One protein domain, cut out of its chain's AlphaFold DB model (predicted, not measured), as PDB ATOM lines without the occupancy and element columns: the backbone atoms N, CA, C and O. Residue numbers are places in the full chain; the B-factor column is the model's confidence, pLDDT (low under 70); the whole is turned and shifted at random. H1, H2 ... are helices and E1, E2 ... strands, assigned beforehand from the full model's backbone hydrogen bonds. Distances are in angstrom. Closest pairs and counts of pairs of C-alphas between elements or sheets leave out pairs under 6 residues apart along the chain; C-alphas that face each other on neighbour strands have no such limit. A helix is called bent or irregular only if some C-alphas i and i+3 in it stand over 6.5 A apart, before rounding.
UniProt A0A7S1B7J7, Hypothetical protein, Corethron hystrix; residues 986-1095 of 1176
ATOM      1  N   HIS A 986     -38.419  28.791  11.253       77.94
ATOM      2  CA  HIS A 986     -38.108  29.743  10.187       77.94
ATOM      3  C   HIS A 986     -37.497  31.038  10.732       77.94
ATOM      4  O   HIS A 986     -38.171  31.837  11.385       77.94
ATOM      5  N   ILE A 987     -36.222  31.258  10.418       80.81
ATOM      6  CA  ILE A 987     -35.472  32.475  10.733       80.81
ATOM      7  C   ILE A 987     -35.362  33.338   9.474       80.81
ATOM      8  O   ILE A 987     -35.027  32.847   8.397       80.81
ATOM      9  N   LYS A 988     -35.656  34.634   9.610       81.31
ATOM     10  CA  LYS A 988     -35.585  35.616   8.519       81.31
ATOM     11  C   LYS A 988     -34.188  36.226   8.395       81.31
ATOM     12  O   LYS A 988     -33.549  36.504   9.411       81.31
ATOM     13  N   PHE A 989     -33.746  36.520   7.177       80.06
ATOM     14  CA  PHE A 989     -32.506  37.257   6.917       80.06
ATOM     15  C   PHE A 989     -32.630  38.177   5.699       80.06
ATOM     16  O   PHE A 989     -33.593  38.094   4.946       80.06
ATOM     17  N   LYS A 990     -31.649  39.059   5.505       75.19
ATOM     18  CA  LYS A 990     -31.612  40.011   4.390       75.19
ATOM     19  C   LYS A 990     -30.312  39.897   3.596       75.19
ATOM     20  O   LYS A 990     -29.315  39.394   4.115       75.19
ATOM     21  N   HIS A 991     -30.338  40.371   2.352       64.69
ATOM     22  CA  HIS A 991     -29.216  40.279   1.413       64.69
ATOM     23  C   HIS A 991     -27.945  40.992   1.923       64.69
ATOM     24  O   HIS A 991     -26.846  40.480   1.744       64.69
ATOM     25  N   ASP A 992     -28.091  42.097   2.668       58.78
ATOM     26  CA  ASP A 992     -27.011  42.879   3.307       58.78
ATOM     27  C   ASP A 992     -26.239  42.140   4.424       58.78
ATOM     28  O   ASP A 992     -25.440  42.753   5.130       58.78
ATOM     29  N   ARG A 993     -26.507  40.844   4.643       66.81
ATOM     30  CA  ARG A 993     -26.020  40.066   5.803       66.81
ATOM     31  C   ARG A 993     -25.394  38.721   5.444       66.81
ATOM     32  O   ARG A 993     -25.117  37.913   6.334       66.81
ATOM     33  N   ILE A 994     -25.193  38.490   4.152       67.50
ATOM     34  CA  ILE A 994     -24.394  37.394   3.608       67.50
ATOM     35  C   ILE A 994     -22.932  37.861   3.636       67.50
ATOM     36  O   ILE A 994     -22.643  38.964   3.178       67.50
ATOM     37  N   ILE A 995     -22.030  37.060   4.212       57.75
ATOM     38  CA  ILE A 995     -20.592  37.401   4.334       57.75
ATOM     39  C   ILE A 995     -19.705  36.428   3.529       57.75
ATOM     40  O   ILE A 995     -18.546  36.720   3.252       57.75
ATOM     41  N   SER A 996     -20.266  35.301   3.092       58.00
ATOM     42  CA  SER A 996     -19.648  34.372   2.140       58.00
ATOM     43  C   SER A 996     -19.347  35.027   0.782       58.00
ATOM     44  O   SER A 996     -20.187  35.751   0.249       58.00
ATOM     45  N   GLU A 997     -18.193  34.705   0.183       52.75
ATOM     46  CA  GLU A 997     -17.885  35.031  -1.226       52.75
ATOM     47  C   GLU A 997     -18.855  34.326  -2.196       52.75
ATOM     48  O   GLU A 997     -19.163  34.827  -3.278       52.75
ATOM     49  N   ASP A 998     -19.382  33.172  -1.778       56.62
ATOM     50  CA  ASP A 998     -20.424  32.428  -2.472       56.62
ATOM     51  C   ASP A 998     -21.828  32.900  -2.082       56.62
ATOM     52  O   ASP A 998     -22.204  32.848  -0.908       56.62
ATOM     53  N   ILE A 999     -22.641  33.244  -3.087       63.59
ATOM     54  CA  ILE A 999     -24.074  33.527  -2.914       63.59
ATOM     55  C   ILE A 999     -24.792  32.226  -2.487       63.59
ATOM     56  O   ILE A 999     -24.831  31.286  -3.295       63.59
ATOM     57  N   PRO A1000     -25.369  32.160  -1.267       70.75
ATOM     58  CA  PRO A1000     -26.035  30.970  -0.739       70.75
ATOM     59  C   PRO A1000     -27.312  30.664  -1.520       70.75
ATOM     60  O   PRO A1000     -28.032  31.587  -1.904       70.75
ATOM     61  N   ARG A1001     -27.612  29.379  -1.731       71.25
ATOM     62  CA  ARG A1001     -28.751  28.935  -2.548       71.25
ATOM     63  C   ARG A1001     -29.728  28.059  -1.780       71.25
ATOM     64  O   ARG A1001     -29.364  27.419  -0.793       71.25
ATOM     65  N   ARG A1002     -30.975  27.992  -2.252       75.31
ATOM     66  CA  ARG A1002     -32.002  27.097  -1.690       75.31
ATOM     67  C   ARG A1002     -31.496  25.646  -1.623       75.31
ATOM     68  O   ARG A1002     -31.112  25.070  -2.640       75.31
ATOM     69  N   GLY A1003     -31.526  25.065  -0.424       70.19
ATOM     70  CA  GLY A1003     -31.017  23.722  -0.126       70.19
ATOM     71  C   GLY A1003     -29.537  23.643   0.284       70.19
ATOM     72  O   GLY A1003     -29.051  22.541   0.547       70.19
ATOM     73  N   ASP A1004     -28.816  24.763   0.370       81.75
ATOM     74  CA  ASP A1004     -27.481  24.812   0.982       81.75
ATOM     75  C   ASP A1004     -27.584  24.784   2.524       81.75
ATOM     76  O   ASP A1004     -28.521  25.338   3.107       81.75
ATOM     77  N   TYR A1005     -26.617  24.140   3.188       81.31
ATOM     78  CA  TYR A1005     -26.441  24.182   4.645       81.31
ATOM     79  C   TYR A1005     -25.601  25.405   5.017       81.31
ATOM     80  O   TYR A1005     -24.533  25.629   4.433       81.31
ATOM     81  N   VAL A1006     -26.092  26.200   5.965       83.38
ATOM     82  CA  VAL A1006     -25.534  27.505   6.326       83.38
ATOM     83  C   VAL A1006     -25.335  27.650   7.832       83.38
ATOM     84  O   VAL A1006     -26.180  27.242   8.631       83.38
ATOM     85  N   SER A1007     -24.235  28.306   8.193       83.88
ATOM     86  CA  SER A1007     -23.955  28.800   9.539       83.88
ATOM     87  C   SER A1007     -24.352  30.273   9.647       83.88
ATOM     88  O   SER A1007     -24.227  31.020   8.670       83.88
ATOM     89  N   PHE A1008     -24.853  30.702  10.806       83.06
ATOM     90  CA  PHE A1008     -25.293  32.079  11.033       83.06
ATOM     91  C   PHE A1008     -25.306  32.481  12.515       83.06
ATOM     92  O   PHE A1008     -25.364  31.650  13.423       83.06
ATOM     93  N   SER A1009     -25.314  33.792  12.769       80.75
ATOM     94  CA  SER A1009     -25.460  34.364  14.114       80.75
ATOM     95  C   SER A1009     -26.762  35.160  14.261       80.75
ATOM     96  O   SER A1009     -27.368  35.618  13.284       80.75
ATOM     97  N   LYS A1010     -27.223  35.349  15.504       78.75
ATOM     98  CA  LYS A1010     -28.425  36.145  15.781       78.75
ATOM     99  C   LYS A1010     -28.149  37.652  15.682       78.75
ATOM    100  O   LYS A1010     -27.115  38.168  16.119       78.75
ATOM    101  N   VAL A1011     -29.111  38.391  15.130       77.38
ATOM    102  CA  VAL A1011     -29.105  39.861  15.096       77.38
ATOM    103  C   VAL A1011     -29.409  40.422  16.489       77.38
ATOM    104  O   VAL A1011     -30.344  39.983  17.153       77.38
ATOM    105  N   LYS A1012     -28.661  41.446  16.926       63.12
ATOM    106  CA  LYS A1012     -28.786  42.043  18.276       63.12
ATOM    107  C   LYS A1012     -30.144  42.702  18.580       63.12
ATOM    108  O   LYS A1012     -30.414  43.019  19.732       63.12
ATOM    109  N   SER A1013     -30.985  42.906  17.568       50.59
ATOM    110  CA  SER A1013     -32.375  43.344  17.702       50.59
ATOM    111  C   SER A1013     -33.253  42.561  16.720       50.59
ATOM    112  O   SER A1013     -32.978  42.546  15.518       50.59
ATOM    113  N   GLY A1014     -34.291  41.896  17.234       65.56
ATOM    114  CA  GLY A1014     -35.196  41.025  16.472       65.56
ATOM    115  C   GLY A1014     -34.798  39.538  16.435       65.56
ATOM    116  O   GLY A1014     -33.780  39.121  16.980       65.56
ATOM    117  N   ASN A1015     -35.629  38.722  15.776       67.00
ATOM    118  CA  ASN A1015     -35.407  37.282  15.551       67.00
ATOM    119  C   ASN A1015     -34.860  36.994  14.138       67.00
ATOM    120  O   ASN A1015     -35.265  36.034  13.491       67.00
ATOM    121  N   GLY A1016     -33.968  37.856  13.643       75.62
ATOM    122  CA  GLY A1016     -33.303  37.665  12.353       75.62
ATOM    123  C   GLY A1016     -31.926  37.013  12.480       75.62
ATOM    124  O   GLY A1016     -31.278  37.123  13.527       75.62
ATOM    125  N   ALA A1017     -31.472  36.396  11.392       80.19
ATOM    126  CA  ALA A1017     -30.097  35.947  11.202       80.19
ATOM    127  C   ALA A1017     -29.223  37.034  10.547       80.19
ATOM    128  O   ALA A1017     -29.714  37.994   9.933       80.19
ATOM    129  N   ARG A1018     -27.911  36.878  10.717       77.94
ATOM    130  CA  ARG A1018     -26.834  37.652  10.093       77.94
ATOM    131  C   ARG A1018     -25.559  36.813  10.032       77.94
ATOM    132  O   ARG A1018     -25.517  35.724  10.598       77.94
ATOM    133  N   ASP A1019     -24.528  37.371   9.410       75.56
ATOM    134  CA  ASP A1019     -23.196  36.777   9.311       75.56
ATOM    135  C   ASP A1019     -23.246  35.388   8.634       75.56
ATOM    136  O   ASP A1019     -22.664  34.422   9.114       75.56
ATOM    137  N   ILE A1020     -24.028  35.278   7.551       79.38
ATOM    138  CA  ILE A1020     -24.375  33.988   6.935       79.38
ATOM    139  C   ILE A1020     -23.222  33.472   6.067       79.38
ATOM    140  O   ILE A1020     -22.752  34.177   5.161       79.38
ATOM    141  N   VAL A1021     -22.827  32.221   6.322       78.25
ATOM    142  CA  VAL A1021     -21.748  31.492   5.637       78.25
ATOM    143  C   VAL A1021     -22.270  30.143   5.137       78.25
ATOM    144  O   VAL A1021     -22.963  29.436   5.866       78.25
ATOM    145  N   VAL A1022     -21.943  29.769   3.897       81.06
ATOM    146  CA  VAL A1022     -22.275  28.444   3.345       81.06
ATOM    147  C   VAL A1022     -21.270  27.415   3.852       81.06
ATOM    148  O   VAL A1022     -20.082  27.534   3.576       81.06
ATOM    149  N   LEU A1023     -21.755  26.386   4.549       78.38
ATOM    150  CA  LEU A1023     -20.936  25.258   5.004       78.38
ATOM    151  C   LEU A1023     -20.900  24.130   3.967       78.38
ATOM    152  O   LEU A1023     -19.857  23.526   3.729       78.38
ATOM    153  N   LYS A1024     -22.045  23.825   3.339       78.75
ATOM    154  CA  LYS A1024     -22.159  22.722   2.371       78.75
ATOM    155  C   LYS A1024     -23.255  22.999   1.346       78.75
ATOM    156  O   LYS A1024     -24.428  23.118   1.701       78.75
ATOM    157  N   ARG A1025     -22.894  23.072   0.062       76.00
ATOM    158  CA  ARG A1025     -23.874  23.291  -1.015       76.00
ATOM    159  C   ARG A1025     -24.745  22.057  -1.271       76.00
ATOM    160  O   ARG A1025     -24.247  20.935  -1.194       76.00
ATOM    161  N   ARG A1026     -26.012  22.273  -1.652       71.75
ATOM    162  CA  ARG A1026     -27.013  21.240  -2.013       71.75
ATOM    163  C   ARG A1026     -27.115  20.099  -0.989       71.75
ATOM    164  O   ARG A1026     -27.208  18.930  -1.357       71.75
ATOM    165  N   ALA A1027     -27.048  20.437   0.292       75.50
ATOM    166  CA  ALA A1027     -27.034  19.468   1.381       75.50
ATOM    167  C   ALA A1027     -28.440  18.976   1.782       75.50
ATOM    168  O   ALA A1027     -28.546  17.928   2.415       75.50
ATOM    169  N   ALA A1028     -29.502  19.700   1.412       77.94
ATOM    170  CA  ALA A1028     -30.887  19.326   1.693       77.94
ATOM    171  C   ALA A1028     -31.525  18.491   0.564       77.94
ATOM    172  O   ALA A1028     -31.341  18.784  -0.621       77.94
ATOM    173  N   THR A1029     -32.356  17.510   0.923       79.94
ATOM    174  CA  THR A1029     -33.128  16.702  -0.034       79.94
ATOM    175  C   THR A1029     -34.300  17.511  -0.593       79.94
ATOM    176  O   THR A1029     -35.242  17.827   0.130       79.94
ATOM    177  N   VAL A1030     -34.266  17.837  -1.888       76.06
ATOM    178  CA  VAL A1030     -35.335  18.587  -2.575       76.06
ATOM    179  C   VAL A1030     -36.291  17.626  -3.283       76.06
ATOM    180  O   VAL A1030     -35.849  16.759  -4.034       76.06
ATOM    181  N   ILE A1031     -37.599  17.798  -3.075       79.06
ATOM    182  CA  ILE A1031     -38.660  16.949  -3.637       79.06
ATOM    183  C   ILE A1031     -39.660  17.794  -4.435       79.06
ATOM    184  O   ILE A1031     -40.005  18.908  -4.044       79.06
ATOM    185  N   GLN A1032     -40.142  17.244  -5.555       78.31
ATOM    186  CA  GLN A1032     -41.200  17.819  -6.391       78.31
ATOM    187  C   GLN A1032     -42.431  16.903  -6.444       78.31
ATOM    188  O   GLN A1032     -42.320  15.671  -6.448       78.31
ATOM    189  N   GLY A1033     -43.615  17.511  -6.529       80.19
ATOM    190  CA  GLY A1033     -44.894  16.805  -6.601       80.19
ATOM    191  C   GLY A1033     -46.071  17.739  -6.884       80.19
ATOM    192  O   GLY A1033     -45.891  18.944  -7.078       80.19
ATOM    193  N   SER A1034     -47.279  17.184  -6.920       82.19
ATOM    194  CA  SER A1034     -48.533  17.937  -7.038       82.19
ATOM    195  C   SER A1034     -49.260  18.011  -5.696       82.19
ATOM    196  O   SER A1034     -49.253  17.060  -4.913       82.19
ATOM    197  N   LEU A1035     -49.907  19.143  -5.422       82.62
ATOM    198  CA  LEU A1035     -50.744  19.313  -4.236       82.62
ATOM    199  C   LEU A1035     -51.981  18.404  -4.341       82.62
ATOM    200  O   LEU A1035     -52.796  18.579  -5.244       82.62
ATOM    201  N   ALA A1036     -52.115  17.425  -3.448       77.12
ATOM    202  CA  ALA A1036     -53.147  16.387  -3.521       77.12
ATOM    203  C   ALA A1036     -54.392  16.717  -2.681       77.12
ATOM    204  O   ALA A1036     -55.506  16.384  -3.076       77.12
ATOM    205  N   ASN A1037     -54.215  17.398  -1.547       75.94
ATOM    206  CA  ASN A1037     -55.300  17.914  -0.713       75.94
ATOM    207  C   ASN A1037     -54.857  19.234  -0.053       75.94
ATOM    208  O   ASN A1037     -53.669  19.432   0.210       75.94
ATOM    209  N   LEU A1038     -55.806  20.134   0.201       80.62
ATOM    210  CA  LEU A1038     -55.591  21.453   0.790       80.62
ATOM    211  C   LEU A1038     -56.767  21.785   1.714       80.62
ATOM    212  O   LEU A1038     -57.863  22.067   1.235       80.62
ATOM    213  N   ASN A1039     -56.532  21.787   3.027       76.88
ATOM    214  CA  ASN A1039     -57.515  22.216   4.012       76.88
ATOM    215  C   ASN A1039     -57.019  23.489   4.721       76.88
ATOM    216  O   ASN A1039     -56.087  23.466   5.527       76.88
ATOM    217  N   LEU A1040     -57.656  24.614   4.384       74.81
ATOM    218  CA  LEU A1040     -57.342  25.936   4.930       74.81
ATOM    219  C   LEU A1040     -57.789  26.090   6.397       74.81
ATOM    220  O   LEU A1040     -57.158  26.837   7.138       74.81
ATOM    221  N   GLU A1041     -58.828  25.368   6.829       69.38
ATOM    222  CA  GLU A1041     -59.377  25.439   8.192       69.38
ATOM    223  C   GLU A1041     -58.528  24.639   9.189       69.38
ATOM    224  O   GLU A1041     -58.197  25.135  10.265       69.38
ATOM    225  N   SER A1042     -58.110  23.422   8.819       70.50
ATOM    226  CA  SER A1042     -57.197  22.607   9.635       70.50
ATOM    227  C   SER A1042     -55.720  22.978   9.463       70.50
ATOM    228  O   SER A1042     -54.868  22.438  10.170       70.50
ATOM    229  N   ASN A1043     -55.411  23.925   8.566       77.19
ATOM    230  CA  ASN A1043     -54.068  24.455   8.311       77.19
ATOM    231  C   ASN A1043     -53.066  23.377   7.827       77.19
ATOM    232  O   ASN A1043     -51.864  23.449   8.099       77.19
ATOM    233  N   ILE A1044     -53.566  22.360   7.111       79.81
ATOM    234  CA  ILE A1044     -52.812  21.188   6.636       79.81
ATOM    235  C   ILE A1044     -53.100  20.935   5.147       79.81
ATOM    236  O   ILE A1044     -54.240  21.001   4.684       79.81
ATOM    237  N   ALA A1045     -52.056  20.583   4.404       82.25
ATOM    238  CA  ALA A1045     -52.116  20.126   3.019       82.25
ATOM    239  C   ALA A1045     -51.343  18.809   2.844       82.25
ATOM    240  O   ALA A1045     -50.571  18.400   3.714       82.25
ATOM    241  N   THR A1046     -51.529  18.149   1.699       82.31
ATOM    242  CA  THR A1046     -50.731  16.983   1.296       82.31
ATOM    243  C   THR A1046     -50.148  17.152  -0.102       82.31
ATOM    244  O   THR A1046     -50.770  17.731  -0.993       82.31
ATOM    245  N   ILE A1047     -48.943  16.620  -0.302       83.19
ATOM    246  CA  ILE A1047     -48.286  16.499  -1.607       83.19
ATOM    247  C   ILE A1047     -48.293  15.031  -2.042       83.19
ATOM    248  O   ILE A1047     -47.988  14.146  -1.241       83.19
ATOM    249  N   LEU A1048     -48.604  14.783  -3.313       81.94
ATOM    250  CA  LEU A1048     -48.301  13.530  -3.999       81.94
ATOM    251  C   LEU A1048     -46.999  13.724  -4.781       81.94
ATOM    252  O   LEU A1048     -46.915  14.553  -5.690       81.94
ATOM    253  N   THR A1049     -45.963  12.987  -4.401       78.94
ATOM    254  CA  THR A1049     -44.652  13.052  -5.062       78.94
ATOM    255  C   THR A1049     -44.649  12.301  -6.393       78.94
ATOM    256  O   THR A1049     -45.479  11.425  -6.640       78.94
ATOM    257  N   MET A1050     -43.666  12.594  -7.252       71.06
ATOM    258  CA  MET A1050     -43.460  11.850  -8.507       71.06
ATOM    259  C   MET A1050     -43.184  10.347  -8.276       71.06
ATOM    260  O   MET A1050     -43.403   9.543  -9.176       71.06
ATOM    261  N   THR A1051     -42.758   9.959  -7.067       74.00
ATOM    262  CA  THR A1051     -42.548   8.572  -6.616       74.00
ATOM    263  C   THR A1051     -43.785   7.947  -5.950       74.00
ATOM    264  O   THR A1051     -43.663   6.945  -5.253       74.00
ATOM    265  N   GLN A1052     -44.977   8.531  -6.140       71.81
ATOM    266  CA  GLN A1052     -46.273   8.105  -5.578       71.81
ATOM    267  C   GLN A1052     -46.387   8.121  -4.039       71.81
ATOM    268  O   GLN A1052     -47.442   7.793  -3.497       71.81
ATOM    269  N   MET A1053     -45.358   8.576  -3.319       73.81
ATOM    270  CA  MET A1053     -45.414   8.754  -1.866       73.81
ATOM    271  C   MET A1053     -46.216  10.013  -1.511       73.81
ATOM    272  O   MET A1053     -46.042  11.061  -2.147       73.81
ATOM    273  N   ILE A1054     -47.068   9.912  -0.489       80.00
ATOM    274  CA  ILE A1054     -47.890  11.012   0.030       80.00
ATOM    275  C   ILE A1054     -47.281  11.520   1.337       80.00
ATOM    276  O   ILE A1054     -47.037  10.734   2.251       80.00
ATOM    277  N   TYR A1055     -47.094  12.834   1.444       81.00
ATOM    278  CA  TYR A1055     -46.632  13.498   2.666       81.00
ATOM    279  C   TYR A1055     -47.587  14.632   3.042       81.00
ATOM    280  O   TYR A1055     -48.076  15.350   2.166       81.00
ATOM    281  N   SER A1056     -47.839  14.817   4.338       81.31
ATOM    282  CA  SER A1056     -48.588  15.955   4.877       81.31
ATOM    283  C   SER A1056     -47.650  17.074   5.340       81.31
ATOM    284  O   SER A1056     -46.522  16.831   5.768       81.31
ATOM    285  N   PHE A1057     -48.113  18.320   5.243       82.44
ATOM    286  CA  PHE A1057     -47.396  19.501   5.723       82.44
ATOM    287  C   PHE A1057     -48.375  20.579   6.205       82.44
ATOM    288  O   PHE A1057     -49.541  20.604   5.807       82.44
ATOM    289  N   LYS A1058     -47.912  21.472   7.084       79.75
ATOM    290  CA  LYS A1058     -48.707  22.603   7.595       79.75
ATOM    291  C   LYS A1058     -48.579  23.799   6.654       79.75
ATOM    292  O   LYS A1058     -47.515  23.998   6.073       79.75
ATOM    293  N   LEU A1059     -49.601  24.645   6.525       76.44
ATOM    294  CA  LEU A1059     -49.504  25.797   5.611       76.44
ATOM    295  C   LEU A1059     -48.524  26.881   6.104       76.44
ATOM    296  O   LEU A1059     -48.102  27.724   5.315       76.44
ATOM    297  N   SER A1060     -48.069  26.802   7.362       74.25
ATOM    298  CA  SER A1060     -46.900  27.537   7.881       74.25
ATOM    299  C   SER A1060     -45.602  27.268   7.112       74.25
ATOM    300  O   SER A1060     -44.678  28.083   7.169       74.25
ATOM    301  N   GLU A1061     -45.535  26.142   6.399       78.12
ATOM    302  CA  GLU A1061     -44.387  25.735   5.593       78.12
ATOM    303  C   GLU A1061     -44.385  26.361   4.201       78.12
ATOM    304  O   GLU A1061     -43.383  26.257   3.496       78.12
ATOM    305  N   VAL A1062     -45.465  27.034   3.793       76.88
ATOM    306  CA  VAL A1062     -45.545  27.721   2.500       76.88
ATOM    307  C   VAL A1062     -44.714  29.002   2.551       76.88
ATOM    308  O   VAL A1062     -44.844  29.836   3.448       76.88
ATOM    309  N   VAL A1063     -43.805  29.139   1.588       70.81
ATOM    310  CA  VAL A1063     -42.735  30.136   1.632       70.81
ATOM    311  C   VAL A1063     -42.725  31.100   0.444       70.81
ATOM    312  O   VAL A1063     -42.295  32.235   0.666       70.81
ATOM    313  N   SER A1064     -43.218  30.709  -0.741       66.44
ATOM    314  CA  SER A1064     -43.215  31.557  -1.952       66.44
ATOM    315  C   SER A1064     -44.441  32.463  -2.127       66.44
ATOM    316  O   SER A1064     -44.323  33.510  -2.757       66.44
ATOM    317  N   CYS A1065     -45.602  32.091  -1.582       66.12
ATOM    318  CA  CYS A1065     -46.865  32.818  -1.742       66.12
ATOM    319  C   CYS A1065     -47.744  32.699  -0.486       66.12
ATOM    320  O   CYS A1065     -47.470  31.874   0.387       66.12
ATOM    321  N   ASP A1066     -48.828  33.475  -0.405       69.19
ATOM    322  CA  ASP A1066     -49.854  33.260   0.623       69.19
ATOM    323  C   ASP A1066     -50.559  31.900   0.415       69.19
ATOM    324  O   ASP A1066     -50.857  31.544  -0.733       69.19
ATOM    325  N   PRO A1067     -50.881  31.137   1.482       71.50
ATOM    326  CA  PRO A1067     -51.511  29.818   1.354       71.50
ATOM    327  C   PRO A1067     -52.830  29.807   0.572       71.50
ATOM    328  O   PRO A1067     -53.124  28.836  -0.119       71.50
ATOM    329  N   SER A1068     -53.595  30.901   0.625       72.19
ATOM    330  CA  SER A1068     -54.868  31.078  -0.089       72.19
ATOM    331  C   SER A1068     -54.738  31.110  -1.620       72.19
ATOM    332  O   SER A1068     -55.753  31.101  -2.314       72.19
ATOM    333  N   LEU A1069     -53.514  31.184  -2.158       68.25
ATOM    334  CA  LEU A1069     -53.239  31.167  -3.599       68.25
ATOM    335  C   LEU A1069     -52.951  29.759  -4.148       68.25
ATOM    336  O   LEU A1069     -52.935  29.592  -5.369       68.25
ATOM    337  N   LEU A1070     -52.739  28.768  -3.272       75.50
ATOM    338  CA  LEU A1070     -52.480  27.379  -3.655       75.50
ATOM    339  C   LEU A1070     -53.740  26.690  -4.190       75.50
ATOM    340  O   LEU A1070     -54.844  26.897  -3.683       75.50
ATOM    341  N   LYS A1071     -53.569  25.814  -5.186       78.38
ATOM    342  CA  LYS A1071     -54.664  25.011  -5.757       78.38
ATOM    343  C   LYS A1071     -54.343  23.521  -5.756       78.38
ATOM    344  O   LYS A1071     -53.220  23.107  -6.033       78.38
ATOM    345  N   VAL A1072     -55.352  22.690  -5.491       76.25
ATOM    346  CA  VAL A1072     -55.234  21.232  -5.650       76.25
ATOM    347  C   VAL A1072     -54.893  20.920  -7.117       76.25
ATOM    348  O   VAL A1072     -55.496  21.479  -8.033       76.25
ATOM    349  N   GLY A1073     -53.884  20.077  -7.330       69.44
ATOM    350  CA  GLY A1073     -53.262  19.788  -8.626       69.44
ATOM    351  C   GLY A1073     -52.037  20.651  -8.979       69.44
ATOM    352  O   GLY A1073     -51.316  20.313  -9.917       69.44
ATOM    353  N   GLU A1074     -51.754  21.734  -8.249       79.19
ATOM    354  CA  GLU A1074     -50.634  22.643  -8.544       79.19
ATOM    355  C   GLU A1074     -49.268  22.006  -8.212       79.19
ATOM    356  O   GLU A1074     -49.122  21.285  -7.222       79.19
ATOM    357  N   ARG A1075     -48.250  22.248  -9.054       77.88
ATOM    358  CA  ARG A1075     -46.904  21.666  -8.894       77.88
ATOM    359  C   ARG A1075     -46.050  22.475  -7.919       77.88
ATOM    360  O   ARG A1075     -45.719  23.634  -8.191       77.88
ATOM    361  N   ILE A1076     -45.605  21.830  -6.846       80.50
ATOM    362  CA  ILE A1076     -44.808  22.420  -5.764       80.50
ATOM    363  C   ILE A1076     -43.456  21.708  -5.597       80.50
ATOM    364  O   ILE A1076     -43.304  20.531  -5.926       80.50
ATOM    365  N   GLU A1077     -42.467  22.445  -5.095       79.31
ATOM    366  CA  GLU A1077     -41.127  21.967  -4.751       79.31
ATOM    367  C   GLU A1077     -40.819  22.321  -3.290       79.31
ATOM    368  O   GLU A1077     -40.952  23.476  -2.871       79.31
ATOM    369  N   CYS A1078     -40.365  21.349  -2.507       80.12
ATOM    370  CA  CYS A1078     -40.118  21.484  -1.074       80.12
ATOM    371  C   CYS A1078     -38.811  20.802  -0.645       80.12
ATOM    372  O   CYS A1078     -38.171  20.109  -1.437       80.12
ATOM    373  N   ILE A1079     -38.411  21.020   0.609       81.88
ATOM    374  CA  ILE A1079     -37.266  20.351   1.232       81.88
ATOM    375  C   ILE A1079     -37.791  19.298   2.214       81.88
ATOM    376  O   ILE A1079     -38.642  19.609   3.047       81.88
ATOM    377  N   LEU A1080     -37.286  18.067   2.117       78.69
ATOM    378  CA  LEU A1080     -37.566  16.981   3.056       78.69
ATOM    379  C   LEU A1080     -36.416  16.859   4.067       78.69
ATOM    380  O   LEU A1080     -35.260  16.690   3.674       78.69
ATOM    381  N   HIS A1081     -36.743  16.888   5.357       75.81
ATOM    382  CA  HIS A1081     -35.824  16.612   6.463       75.81
ATOM    383  C   HIS A1081     -36.536  15.756   7.512       75.81
ATOM    384  O   HIS A1081     -37.662  16.076   7.873       75.81
ATOM    385  N   GLU A1082     -35.917  14.666   7.983       73.88
ATOM    386  CA  GLU A1082     -36.480  13.795   9.039       73.88
ATOM    387  C   GLU A1082     -37.954  13.404   8.786       73.88
ATOM    388  O   GLU A1082     -38.819  13.512   9.653       73.88
ATOM    389  N   HIS A1083     -38.249  12.997   7.544       71.69
ATOM    390  CA  HIS A1083     -39.590  12.675   7.018       71.69
ATOM    391  C   HIS A1083     -40.626  13.821   7.016       71.69
ATOM    392  O   HIS A1083     -41.740  13.625   6.530       71.69
ATOM    393  N   HIS A1084     -40.255  15.020   7.460       75.62
ATOM    394  CA  HIS A1084     -41.081  16.224   7.459       75.62
ATOM    395  C   HIS A1084     -40.733  17.155   6.288       75.62
ATOM    396  O   HIS A1084     -39.601  17.205   5.806       75.62
ATOM    397  N   ILE A1085     -41.736  17.898   5.819       80.81
ATOM    398  CA  ILE A1085     -41.624  18.832   4.695       80.81
ATOM    399  C   ILE A1085     -41.520  20.268   5.205       80.81
ATOM    400  O   ILE A1085     -42.364  20.706   5.983       80.81
ATOM    401  N   TYR A1086     -40.536  21.003   4.686       81.06
ATOM    402  CA  TYR A1086     -40.248  22.395   5.032       81.06
ATOM    403  C   TYR A1086     -40.115  23.279   3.785       81.06
ATOM    404  O   TYR A1086     -39.709  22.831   2.705       81.06
ATOM    405  N   GLY A1087     -40.435  24.565   3.947       73.81
ATOM    406  CA  GLY A1087     -40.168  25.614   2.956       73.81
ATOM    407  C   GLY A1087     -40.779  25.388   1.569       73.81
ATOM    408  O   GLY A1087     -40.103  25.597   0.560       73.81
ATOM    409  N   VAL A1088     -42.036  24.951   1.504       80.44
ATOM    410  CA  VAL A1088     -42.796  24.669   0.276       80.44
ATOM    411  C   VAL A1088     -42.907  25.913  -0.608       80.44
ATOM    412  O   VAL A1088     -43.301  26.987  -0.157       80.44
ATOM    413  N   CYS A1089     -42.580  25.768  -1.890       75.00
ATOM    414  CA  CYS A1089     -42.663  26.829  -2.895       75.00
ATOM    415  C   CYS A1089     -43.333  26.294  -4.166       75.00
ATOM    416  O   CYS A1089     -43.163  25.122  -4.510       75.00
ATOM    417  N   ARG A1090     -44.071  27.130  -4.901       73.12
ATOM    418  CA  ARG A1090     -44.656  26.716  -6.187       73.12
ATOM    419  C   ARG A1090     -43.585  26.679  -7.272       73.12
ATOM    420  O   ARG A1090     -42.734  27.561  -7.353       73.12
ATOM    421  N   THR A1091     -43.643  25.681  -8.150       67.00
ATOM    422  CA  THR A1091     -42.684  25.557  -9.267       67.00
ATOM    423  C   THR A1091     -42.815  26.685 -10.296       67.00
ATOM    424  O   THR A1091     -41.867  26.947 -11.029       67.00
ATOM    425  N   SER A1092     -43.958  27.369 -10.340       63.47
ATOM    426  CA  SER A1092     -44.202  28.592 -11.115       63.47
ATOM    427  C   SER A1092     -43.571  29.846 -10.493       63.47
ATOM    428  O   SER A1092     -43.177  30.740 -11.234       63.47
ATOM    429  N   ASP A1093     -43.432  29.903  -9.163       62.84
ATOM    430  CA  ASP A1093     -42.749  31.008  -8.469       62.84
ATOM    431  C   ASP A1093     -41.213  30.844  -8.527       62.84
ATOM    432  O   ASP A1093     -40.477  31.828  -8.527       62.84
ATOM    433  N   LEU A1094     -40.720  29.596  -8.575       62.06
ATOM    434  CA  LEU A1094     -39.287  29.263  -8.623       62.06
ATOM    435  C   LEU A1094     -38.680  29.278 -10.035       62.06
ATOM    436  O   LEU A1094     -37.488  29.545 -10.187       62.06
ATOM    437  N   TYR A1095     -39.467  28.946 -11.063       58.06
ATOM    438  CA  TYR A1095     -38.986  28.774 -12.435       58.06
ATOM    439  C   TYR A1095     -39.882  29.524 -13.423       58.06
ATOM    440  O   TYR A1095     -41.104  29.397 -13.387       58.06
TER     441      TYR A1095
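Overview. This is residues 986 to 1095 of the 1176 residues of the protein "Hypothetical protein" of Corethron hystrix (UniProt A0A7S1B7J7). Two lobes lie end to end: the larger is a small, nearly closed barrel-like roll of five strands, E6, E5, E4, E7 and E8, and the smaller is a hairpin of E2 and E3 with E1 near the start of E3. Only residues 1025 to 1028 link the lobes along the chain, and the little helix H1 sits at the end of E8 on the larger one. The printed part has 110 residues, with eight named strands, E1 to E8, followed by one named helix, H1; the class is mostly strand. The larger sheet has the order E6, E5, E4, E7, E8, all antiparallel. The whole is only just compact, close to loose, with a radius of gyration of the C-alphas of 15.3 A and spans of 40 by 28 by 26 A.

Along the chain. In the larger sheet, E4 is the longest strand, residues 1029 to 1039, 25.3 A from C-alpha 1029 at (-33.128, 16.702, -0.034) to C-alpha 1039 at (-57.515, 22.216, 4.012); it bends by 76 degrees at residue 1034. E5 is residues 1044 to 1049, E6 residues 1054 to 1058, E7 residues 1075 to 1081, 19.6 A long, and E8 residues 1084 to 1090, 17.6 A. H1 is residues 1091 to 1094. Outside the larger sheet, E1 is residues 986 to 989, beginning at C-alpha 986 (-38.108, 29.743, 10.187), E2 is residues 1005 to 1010, and E3 is residues 1017 to 1024, 17.8 A from first to last C-alpha; E3 bends by 63 degrees at residue 1020.

Arrangement. The sheet is strongly twisted and curled, a folded sheet, bent back on itself, in which E6 and E5 face E7 and E8 with E4 as the hinge. E4, E5 and E6 form a meander, each strand the antiparallel neighbour of the one before; with E7, antiparallel beside E4, they make a Greek key. N 1036 and O 1046 join E4 and E5 within hydrogen-bond range at 2.8 A, N 1047 and O 1055 join E5 and E6 at 2.9 A, N 1031 and O 1078 join E4 and E7 at 2.9 A, and N 1077 and O 1089 join the hairpin E7 and E8 at 2.8 A. Between the edge strands E6 and E8 the closest C-alphas, Phe 1057 and Ile 1085, are 5.9 A apart. H1 is on the sheet at a height of 4.9 A, over none of its strands, and is too short for any O i to N i+4 pair; its one O i to N i+3 pair is not within range. E2 and E3 are an antiparallel hairpin, with N 1007 and O 1021 at 2.9 A. E1 pairs with no named strand; its closest C-alpha to E3 is Phe 989, 5.1 A from that of Ala 1017.

Size, cuts and confidence. The C-alphas farthest apart, Lys 1012 and Gln 1052, are 45.0 A apart, and the printed part has no cut. The links E1 to E2 and E6 to E7 are long. Mean pLDDT of the printed part is 74.5; 24 residues are under 70, among them 991 to 999 and 1091 to 1095.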